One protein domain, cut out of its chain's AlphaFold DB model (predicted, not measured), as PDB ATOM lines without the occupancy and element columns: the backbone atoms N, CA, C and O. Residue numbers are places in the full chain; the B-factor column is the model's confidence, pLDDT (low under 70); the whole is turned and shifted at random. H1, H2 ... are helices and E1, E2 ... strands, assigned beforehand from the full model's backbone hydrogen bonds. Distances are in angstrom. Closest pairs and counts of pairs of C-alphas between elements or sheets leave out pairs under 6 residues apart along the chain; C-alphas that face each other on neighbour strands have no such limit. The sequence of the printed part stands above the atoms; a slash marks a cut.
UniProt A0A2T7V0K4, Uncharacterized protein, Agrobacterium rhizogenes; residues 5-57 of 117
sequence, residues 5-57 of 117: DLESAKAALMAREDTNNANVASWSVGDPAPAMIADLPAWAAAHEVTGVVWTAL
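AT A GLANCE: This is residues 5 to 57 of the 117 residues of an uncharacterized protein of Agrobacterium rhizogenes (UniProt A0A2T7V0K4). A two-stranded antiparallel ribbon, E1 and E2, runs through the domain, with helix H1 packed over it and the short helix H2 at the end where E1 stops and E2 starts. The printed part has 53 residues, with named elements in the order H1, E1, H2, E2, class mixed. It is compact, with a radius of gyration of the C-alphas of 11.2 A and spans of 29 by 22 by 15 A.

IN THESE COORDINATES: Find C-alpha 24 at (-11.510, 11.099, -6.435); from there E1, residues 24 to 28, runs 13.6 A. E2, residues 51 to 55, runs 14.0 A to C-alpha 55 at (-10.856, 7.086, -8.568). H1, residues 6 to 16, spans 15.3 A; H2, residues 40 to 46, spans 10.0 A.

HOW THE PARTS SIT: Between E1 and E2, look at N 25 and O 54, 2.9 A apart, within hydrogen-bond range; the directions differ by 164 degrees. The closest C-alphas of H1 and E2, Lys 10 and Val 53, are 6.4 A apart; those of H2 and E2, Ala 44 and Gly 51, 7.5 A. H1 and H2 are apart. In both helices every O i to N i+4 pair is within hydrogen-bond range.

THE WHOLE: The C-alphas farthest apart, Asp 18 and Ala 46, are 29.4 A apart. The printed part has no cut, the link from E1 to H2 is long, and no printed residue is under 70 in pLDDT.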
ATOM      1  N   ASP A   5      -0.202  20.514 -11.285       92.25
ATOM      2  CA  ASP A   5      -0.661  20.551  -9.905       92.25
ATOM      3  C   ASP A   5      -1.749  19.493  -9.643       92.25
ATOM      4  O   ASP A   5      -2.287  18.850 -10.551       92.25
ATOM      5  N   LEU A   6      -2.063  19.290  -8.363       91.94
ATOM      6  CA  LEU A   6      -2.998  18.256  -7.931       91.94
ATOM      7  C   LEU A   6      -4.448  18.556  -8.337       91.94
ATOM      8  O   LEU A   6      -5.206  17.632  -8.632       91.94
ATOM      9  N   GLU A   7      -4.846  19.825  -8.374       93.69
ATOM     10  CA  GLU A   7      -6.217  20.215  -8.705       93.69
ATOM     11  C   GLU A   7      -6.485  20.060 -10.204       93.69
ATOM     12  O   GLU A   7      -7.512  19.491 -10.584       93.69
ATOM     13  N   SER A   8      -5.536  20.439 -11.064       94.75
ATOM     14  CA  SER A   8      -5.613  20.161 -12.501       94.75
ATOM     15  C   SER A   8      -5.594  18.655 -12.790       94.75
ATOM     16  O   SER A   8      -6.372  18.181 -13.625       94.75
ATOM     17  N   ALA A   9      -4.803  17.871 -12.045       95.19
ATOM     18  CA  ALA A   9      -4.814  16.410 -12.135       95.19
ATOM     19  C   ALA A   9      -6.187  15.811 -11.773       95.19
ATOM     20  O   ALA A   9      -6.702  14.955 -12.499       95.19
ATOM     21  N   LYS A  10      -6.804  16.278 -10.679       95.69
ATOM     22  CA  LYS A  10      -8.141  15.843 -10.244       95.69
ATOM     23  C   LYS A  10      -9.212  16.239 -11.255       95.69
ATOM     24  O   LYS A  10     -10.044  15.404 -11.596       95.69
ATOM     25  N   ALA A  11      -9.181  17.470 -11.767       94.81
ATOM     26  CA  ALA A  11     -10.132  17.948 -12.770       94.81
ATOM     27  C   ALA A  11     -10.092  17.096 -14.043       94.81
ATOM     28  O   ALA A  11     -11.132  16.646 -14.531       94.81
ATOM     29  N   ALA A  12      -8.890  16.802 -14.538       94.94
ATOM     30  CA  ALA A  12      -8.723  15.974 -15.722       94.94
ATOM     31  C   ALA A  12      -9.151  14.515 -15.484       94.94
ATOM     32  O   ALA A  12      -9.776  13.908 -16.355       94.94
ATOM     33  N   LEU A  13      -8.881  13.958 -14.296       95.19
ATOM     34  CA  LEU A  13      -9.358  12.626 -13.922       95.19
ATOM     35  C   LEU A  13     -10.892  12.571 -13.820       95.19
ATOM     36  O   LEU A  13     -11.494  11.632 -14.330       95.19
ATOM     37  N   MET A  14     -11.530  13.583 -13.222       95.69
ATOM     38  CA  MET A  14     -12.995  13.671 -13.130       95.69
ATOM     39  C   MET A  14     -13.659  13.716 -14.505       95.69
ATOM     40  O   MET A  14     -14.621  12.988 -14.736       95.69
ATOM     41  N   ALA A  15     -13.121  14.530 -15.418       94.81
ATOM     42  CA  ALA A  15     -13.631  14.640 -16.781       94.81
ATOM     43  C   ALA A  15     -13.474  13.328 -17.566       94.81
ATOM     44  O   ALA A  15     -14.379  12.939 -18.299       94.81
ATOM     45  N   ARG A  16     -12.345  12.625 -17.394       94.12
ATOM     46  CA  ARG A  16     -12.090  11.340 -18.063       94.12
ATOM     47  C   ARG A  16     -13.035  10.238 -17.591       94.12
ATOM     48  O   ARG A  16     -13.483   9.432 -18.395       94.12
ATOM     49  N   GLU A  17     -13.284  10.184 -16.288       92.81
ATOM     50  CA  GLU A  17     -14.018   9.095 -15.634       92.81
ATOM     51  C   GLU A  17     -15.519   9.385 -15.470       92.81
ATOM     52  O   GLU A  17     -16.220   8.596 -14.838       92.81
ATOM     53  N   ASP A  18     -16.001  10.520 -15.997       91.50
ATOM     54  CA  ASP A  18     -17.373  11.024 -15.830       91.50
ATOM     55  C   ASP A  18     -17.844  10.942 -14.367       91.50
ATOM     56  O   ASP A  18     -18.825  10.285 -13.998       91.50
ATOM     57  N   THR A  19     -17.054  11.555 -13.484       92.56
ATOM     58  CA  THR A  19     -17.266  11.480 -12.039       92.56
ATOM     59  C   THR A  19     -17.098  12.833 -11.357       92.56
ATOM     60  O   THR A  19     -16.830  13.852 -11.986       92.56
ATOM     61  N   ASN A  20     -17.287  12.855 -10.041       92.38
ATOM     62  CA  ASN A  20     -17.158  14.049  -9.214       92.38
ATOM     63  C   ASN A  20     -16.080  13.876  -8.137       92.38
ATOM     64  O   ASN A  20     -15.603  12.768  -7.881       92.38
ATOM     65  N   ASN A  21     -15.749  14.978  -7.463       93.12
ATOM     66  CA  ASN A  21     -14.661  15.034  -6.488       93.12
ATOM     67  C   ASN A  21     -14.858  14.068  -5.306       93.12
ATOM     68  O   ASN A  21     -13.882  13.627  -4.716       93.12
ATOM     69  N   ALA A  22     -16.098  13.673  -4.990       92.75
ATOM     70  CA  ALA A  22     -16.364  12.704  -3.924       92.75
ATOM     71  C   ALA A  22     -15.887  11.278  -4.261       92.75
ATOM     72  O   ALA A  22     -15.785  10.445  -3.367       92.75
ATOM     73  N   ASN A  23     -15.605  10.983  -5.535       92.81
ATOM     74  CA  ASN A  23     -15.073   9.693  -5.979       92.81
ATOM     75  C   ASN A  23     -13.600   9.783  -6.400       92.81
ATOM     76  O   ASN A  23     -13.095   8.836  -7.007       92.81
ATOM     77  N   VAL A  24     -12.927  10.904  -6.131       94.75
ATOM     78  CA  VAL A  24     -11.510  11.099  -6.435       94.75
ATOM     79  C   VAL A  24     -10.744  11.226  -5.132       94.75
ATOM     80  O   VAL A  24     -11.042  12.079  -4.302       94.75
ATOM     81  N   ALA A  25      -9.744  10.373  -4.973       93.75
ATOM     82  CA  ALA A  25      -8.786  10.447  -3.890       93.75
ATOM     83  C   ALA A  25      -7.443  10.928  -4.438       93.75
ATOM     84  O   ALA A  25      -7.138  10.786  -5.627       93.75
ATOM     85  N   SER A  26      -6.650  11.519  -3.553       94.56
ATOM     86  CA  SER A  26      -5.335  12.036  -3.887       94.56
ATOM     87  C   SER A  26      -4.348  11.815  -2.753       94.56
ATOM     88  O   SER A  26      -4.735  11.736  -1.589       94.56
ATOM     89  N   TRP A  27      -3.072  11.768  -3.102       95.94
ATOM     90  CA  TRP A  27      -1.954  11.725  -2.171       95.94
ATOM     91  C   TRP A  27      -0.829  12.605  -2.715       95.94
ATOM     92  O   TRP A  27      -0.585  12.582  -3.924       95.94
ATOM     93  N   SER A  28      -0.150  13.351  -1.845       95.62
ATOM     94  CA  SER A  28       1.040  14.135  -2.189       95.62
ATOM     95  C   SER A  28       2.233  13.717  -1.335       95.62
ATOM     96  O   SER A  28       2.083  13.206  -0.225       95.62
ATOM     97  N   VAL A  29       3.445  13.968  -1.829       93.94
ATOM     98  CA  VAL A  29       4.664  13.769  -1.038       93.94
ATOM     99  C   VAL A  29       4.587  14.587   0.255       93.94
ATOM    100  O   VAL A  29       4.329  15.787   0.225       93.94
ATOM    101  N   GLY A  30       4.833  13.925   1.386       91.56
ATOM    102  CA  GLY A  30       4.714  14.507   2.726       91.56
ATOM    103  C   GLY A  30       3.406  14.154   3.438       91.56
ATOM    104  O   GLY A  30       3.380  14.161   4.668       91.56
ATOM    105  N   ASP A  31       2.367  13.752   2.701       93.94
ATOM    106  CA  ASP A  31       1.124  13.261   3.293       93.94
ATOM    107  C   ASP A  31       1.263  11.798   3.750       93.94
ATOM    108  O   ASP A  31       1.988  11.006   3.128       93.94
ATOM    109  N   PRO A  32       0.535  11.382   4.804       93.00
ATOM    110  CA  PRO A  32       0.470   9.980   5.193       93.00
ATOM    111  C   PRO A  32      -0.075   9.127   4.042       93.00
ATOM    112  O   PRO A  32      -1.139   9.398   3.481       93.00
ATOM    113  N   ALA A  33       0.664   8.073   3.692       91.50
ATOM    114  CA  ALA A  33       0.275   7.169   2.620       91.50
ATOM    115  C   ALA A  33      -0.975   6.352   3.004       91.50
ATOM    116  O   ALA A  33      -1.085   5.887   4.144       91.50
ATOM    117  N   PRO A  34      -1.912   6.128   2.067       90.31
ATOM    118  CA  PRO A  34      -3.090   5.320   2.329       90.31
ATOM    119  C   PRO A  34      -2.707   3.843   2.488       90.31
ATOM    120  O   PRO A  34      -2.075   3.258   1.613       90.31
ATOM    121  N   ALA A  35      -3.168   3.204   3.566       90.50
ATOM    122  CA  ALA A  35      -2.850   1.801   3.869       90.50
ATOM    123  C   ALA A  35      -3.310   0.801   2.787       90.50
ATOM    124  O   ALA A  35      -2.790  -0.305   2.694       90.50
ATOM    125  N   MET A  36      -4.293   1.186   1.968       88.50
ATOM    126  CA  MET A  36      -4.848   0.355   0.896       88.50
ATOM    127  C   MET A  36      -3.970   0.284  -0.362       88.50
ATOM    128  O   MET A  36      -4.219  -0.570  -1.210       88.50
ATOM    129  N   ILE A  37      -2.976   1.169  -0.507       90.94
ATOM    130  CA  ILE A  37      -2.061   1.186  -1.654       90.94
ATOM    131  C   ILE A  37      -0.647   0.959  -1.132       90.94
ATOM    132  O   ILE A  37       0.022   1.887  -0.675       90.94
ATOM    133  N   ALA A  38      -0.214  -0.298  -1.182       91.75
ATOM    134  CA  ALA A  38       1.123  -0.682  -0.758       91.75
ATOM    135  C   ALA A  38       2.189   0.089  -1.548       91.75
ATOM    136  O   ALA A  38       2.057   0.289  -2.757       91.75
ATOM    137  N   ASP A  39       3.229   0.526  -0.841       93.88
ATOM    138  CA  ASP A  39       4.426   1.153  -1.405       93.88
ATOM    139  C   ASP A  39       4.182   2.399  -2.275       93.88
ATOM    140  O   ASP A  39       5.057   2.788  -3.051       93.88
ATOM    141  N   LEU A  40       3.036   3.080  -2.118       95.12
ATOM    142  CA  LEU A  40       2.705   4.276  -2.902       95.12
ATOM    143  C   LEU A  40       3.828   5.337  -2.897       95.12
ATOM    144  O   LEU A  40       4.178   5.805  -3.983       95.12
ATOM    145  N   PRO A  41       4.456   5.688  -1.753       95.12
ATOM    146  CA  PRO A  41       5.541   6.672  -1.752       95.12
ATOM    147  C   PRO A  41       6.783   6.210  -2.520       95.12
ATOM    148  O   PRO A  41       7.401   7.006  -3.225       95.12
ATOM    149  N   ALA A  42       7.144   4.927  -2.410       95.25
ATOM    150  CA  ALA A  42       8.300   4.369  -3.107       95.25
ATOM    151  C   ALA A  42       8.053   4.305  -4.621       95.25
ATOM    152  O   ALA A  42       8.923   4.678  -5.407       95.25
ATOM    153  N   TRP A  43       6.845   3.903  -5.031       95.94
ATOM    154  CA  TRP A  43       6.425   3.930  -6.428       95.94
ATOM    155  C   TRP A  43       6.459   5.353  -6.998       95.94
ATOM    156  O   TRP A  43       7.001   5.556  -8.083       95.94
ATOM    157  N   ALA A  44       5.943   6.338  -6.255       95.38
ATOM    158  CA  ALA A  44       5.933   7.737  -6.673       95.38
ATOM    159  C   ALA A  44       7.353   8.296  -6.853       95.38
ATOM    160  O   ALA A  44       7.643   8.919  -7.874       95.38
ATOM    161  N   ALA A  45       8.258   7.996  -5.914       95.25
ATOM    162  CA  ALA A  45       9.663   8.383  -6.003       95.25
ATOM    163  C   ALA A  45      10.361   7.765  -7.225       95.25
ATOM    164  O   ALA A  45      11.057   8.469  -7.952       95.25
ATOM    165  N   ALA A  46      10.128   6.477  -7.498       96.62
ATOM    166  CA  ALA A  46      10.696   5.789  -8.659       96.62
ATOM    167  C   ALA A  46      10.196   6.340 -10.009       96.62
ATOM    168  O   ALA A  46      10.859   6.149 -11.026       96.62
ATOM    169  N   HIS A  47       9.040   7.011 -10.022       94.50
ATOM    170  CA  HIS A  47       8.445   7.623 -11.214       94.50
ATOM    171  C   HIS A  47       8.593   9.149 -11.252       94.50
ATOM    172  O   HIS A  47       8.024   9.782 -12.141       94.50
ATOM    173  N   GLU A  48       9.336   9.737 -10.307       94.94
ATOM    174  CA  GLU A  48       9.565  11.183 -10.206       94.94
ATOM    175  C   GLU A  48       8.258  12.001 -10.162       94.94
ATOM    176  O   GLU A  48       8.165  13.095 -10.720       94.94
ATOM    177  N   VAL A  49       7.225  11.471  -9.495       94.31
ATOM    178  CA  VAL A  49       5.941  12.164  -9.309       94.31
ATOM    179  C   VAL A  49       5.759  12.617  -7.864       94.31
ATOM    180  O   VAL A  49       6.041  11.888  -6.915       94.31
ATOM    181  N   THR A  50       5.256  13.838  -7.693       94.12
ATOM    182  CA  THR A  50       5.042  14.471  -6.380       94.12
ATOM    183  C   THR A  50       3.614  14.320  -5.859       94.12
ATOM    184  O   THR A  50       3.354  14.622  -4.693       94.12
ATOM    185  N   GLY A  51       2.698  13.829  -6.697       94.00
ATOM    186  CA  GLY A  51       1.303  13.599  -6.349       94.00
ATOM    187  C   GLY A  51       0.665  12.509  -7.203       94.00
ATOM    188  O   GLY A  51       1.036  12.296  -8.359       94.00
ATOM    189  N   VAL A  52      -0.301  11.809  -6.618       95.19
ATOM    190  CA  VAL A  52      -1.044  10.715  -7.246       95.19
ATOM    191  C   VAL A  52      -2.534  10.957  -7.042       95.19
ATOM    192  O   VAL A  52      -2.967  11.289  -5.942       95.19
ATOM    193  N   VAL A  53      -3.318  10.784  -8.105       94.94
ATOM    194  CA  VAL A  53      -4.783  10.881  -8.092       94.94
ATOM    195  C   VAL A  53      -5.381   9.588  -8.629       94.94
ATOM    196  O   VAL A  53      -4.882   9.029  -9.609       94.94
ATOM    197  N   TRP A  54      -6.440   9.095  -7.998       94.94
ATOM    198  CA  TRP A  54      -7.140   7.889  -8.439       94.94
ATOM    199  C   TRP A  54      -8.626   7.975  -8.121       94.94
ATOM    200  O   TRP A  54      -9.062   8.759  -7.277       94.94
ATOM    201  N   THR A  55      -9.421   7.166  -8.817       93.50
ATOM    202  CA  THR A  55     -10.856   7.086  -8.568       93.50
ATOM    203  C   THR A  55     -11.210   5.903  -7.679       93.50
ATOM    204  O   THR A  55     -10.615   4.830  -7.756       93.50
ATOM    205  N   ALA A  56     -12.227   6.099  -6.846       88.19
ATOM    206  CA  ALA A  56     -12.893   5.058  -6.073       88.19
ATOM    207  C   ALA A  56     -14.316   4.853  -6.618       88.19
ATOM    208  O   ALA A  56     -15.306   5.006  -5.902       88.19
ATOM    209  N   LEU A  57     -14.434   4.583  -7.925       88.00
ATOM    210  CA  LEU A  57     -15.740   4.398  -8.556       88.00
ATOM    211  C   LEU A  57     -16.419   3.136  -8.024       88.00
ATOM    212  O   LEU A  57     -15.852   2.045  -8.042       88.00
TER     213      LEU A  57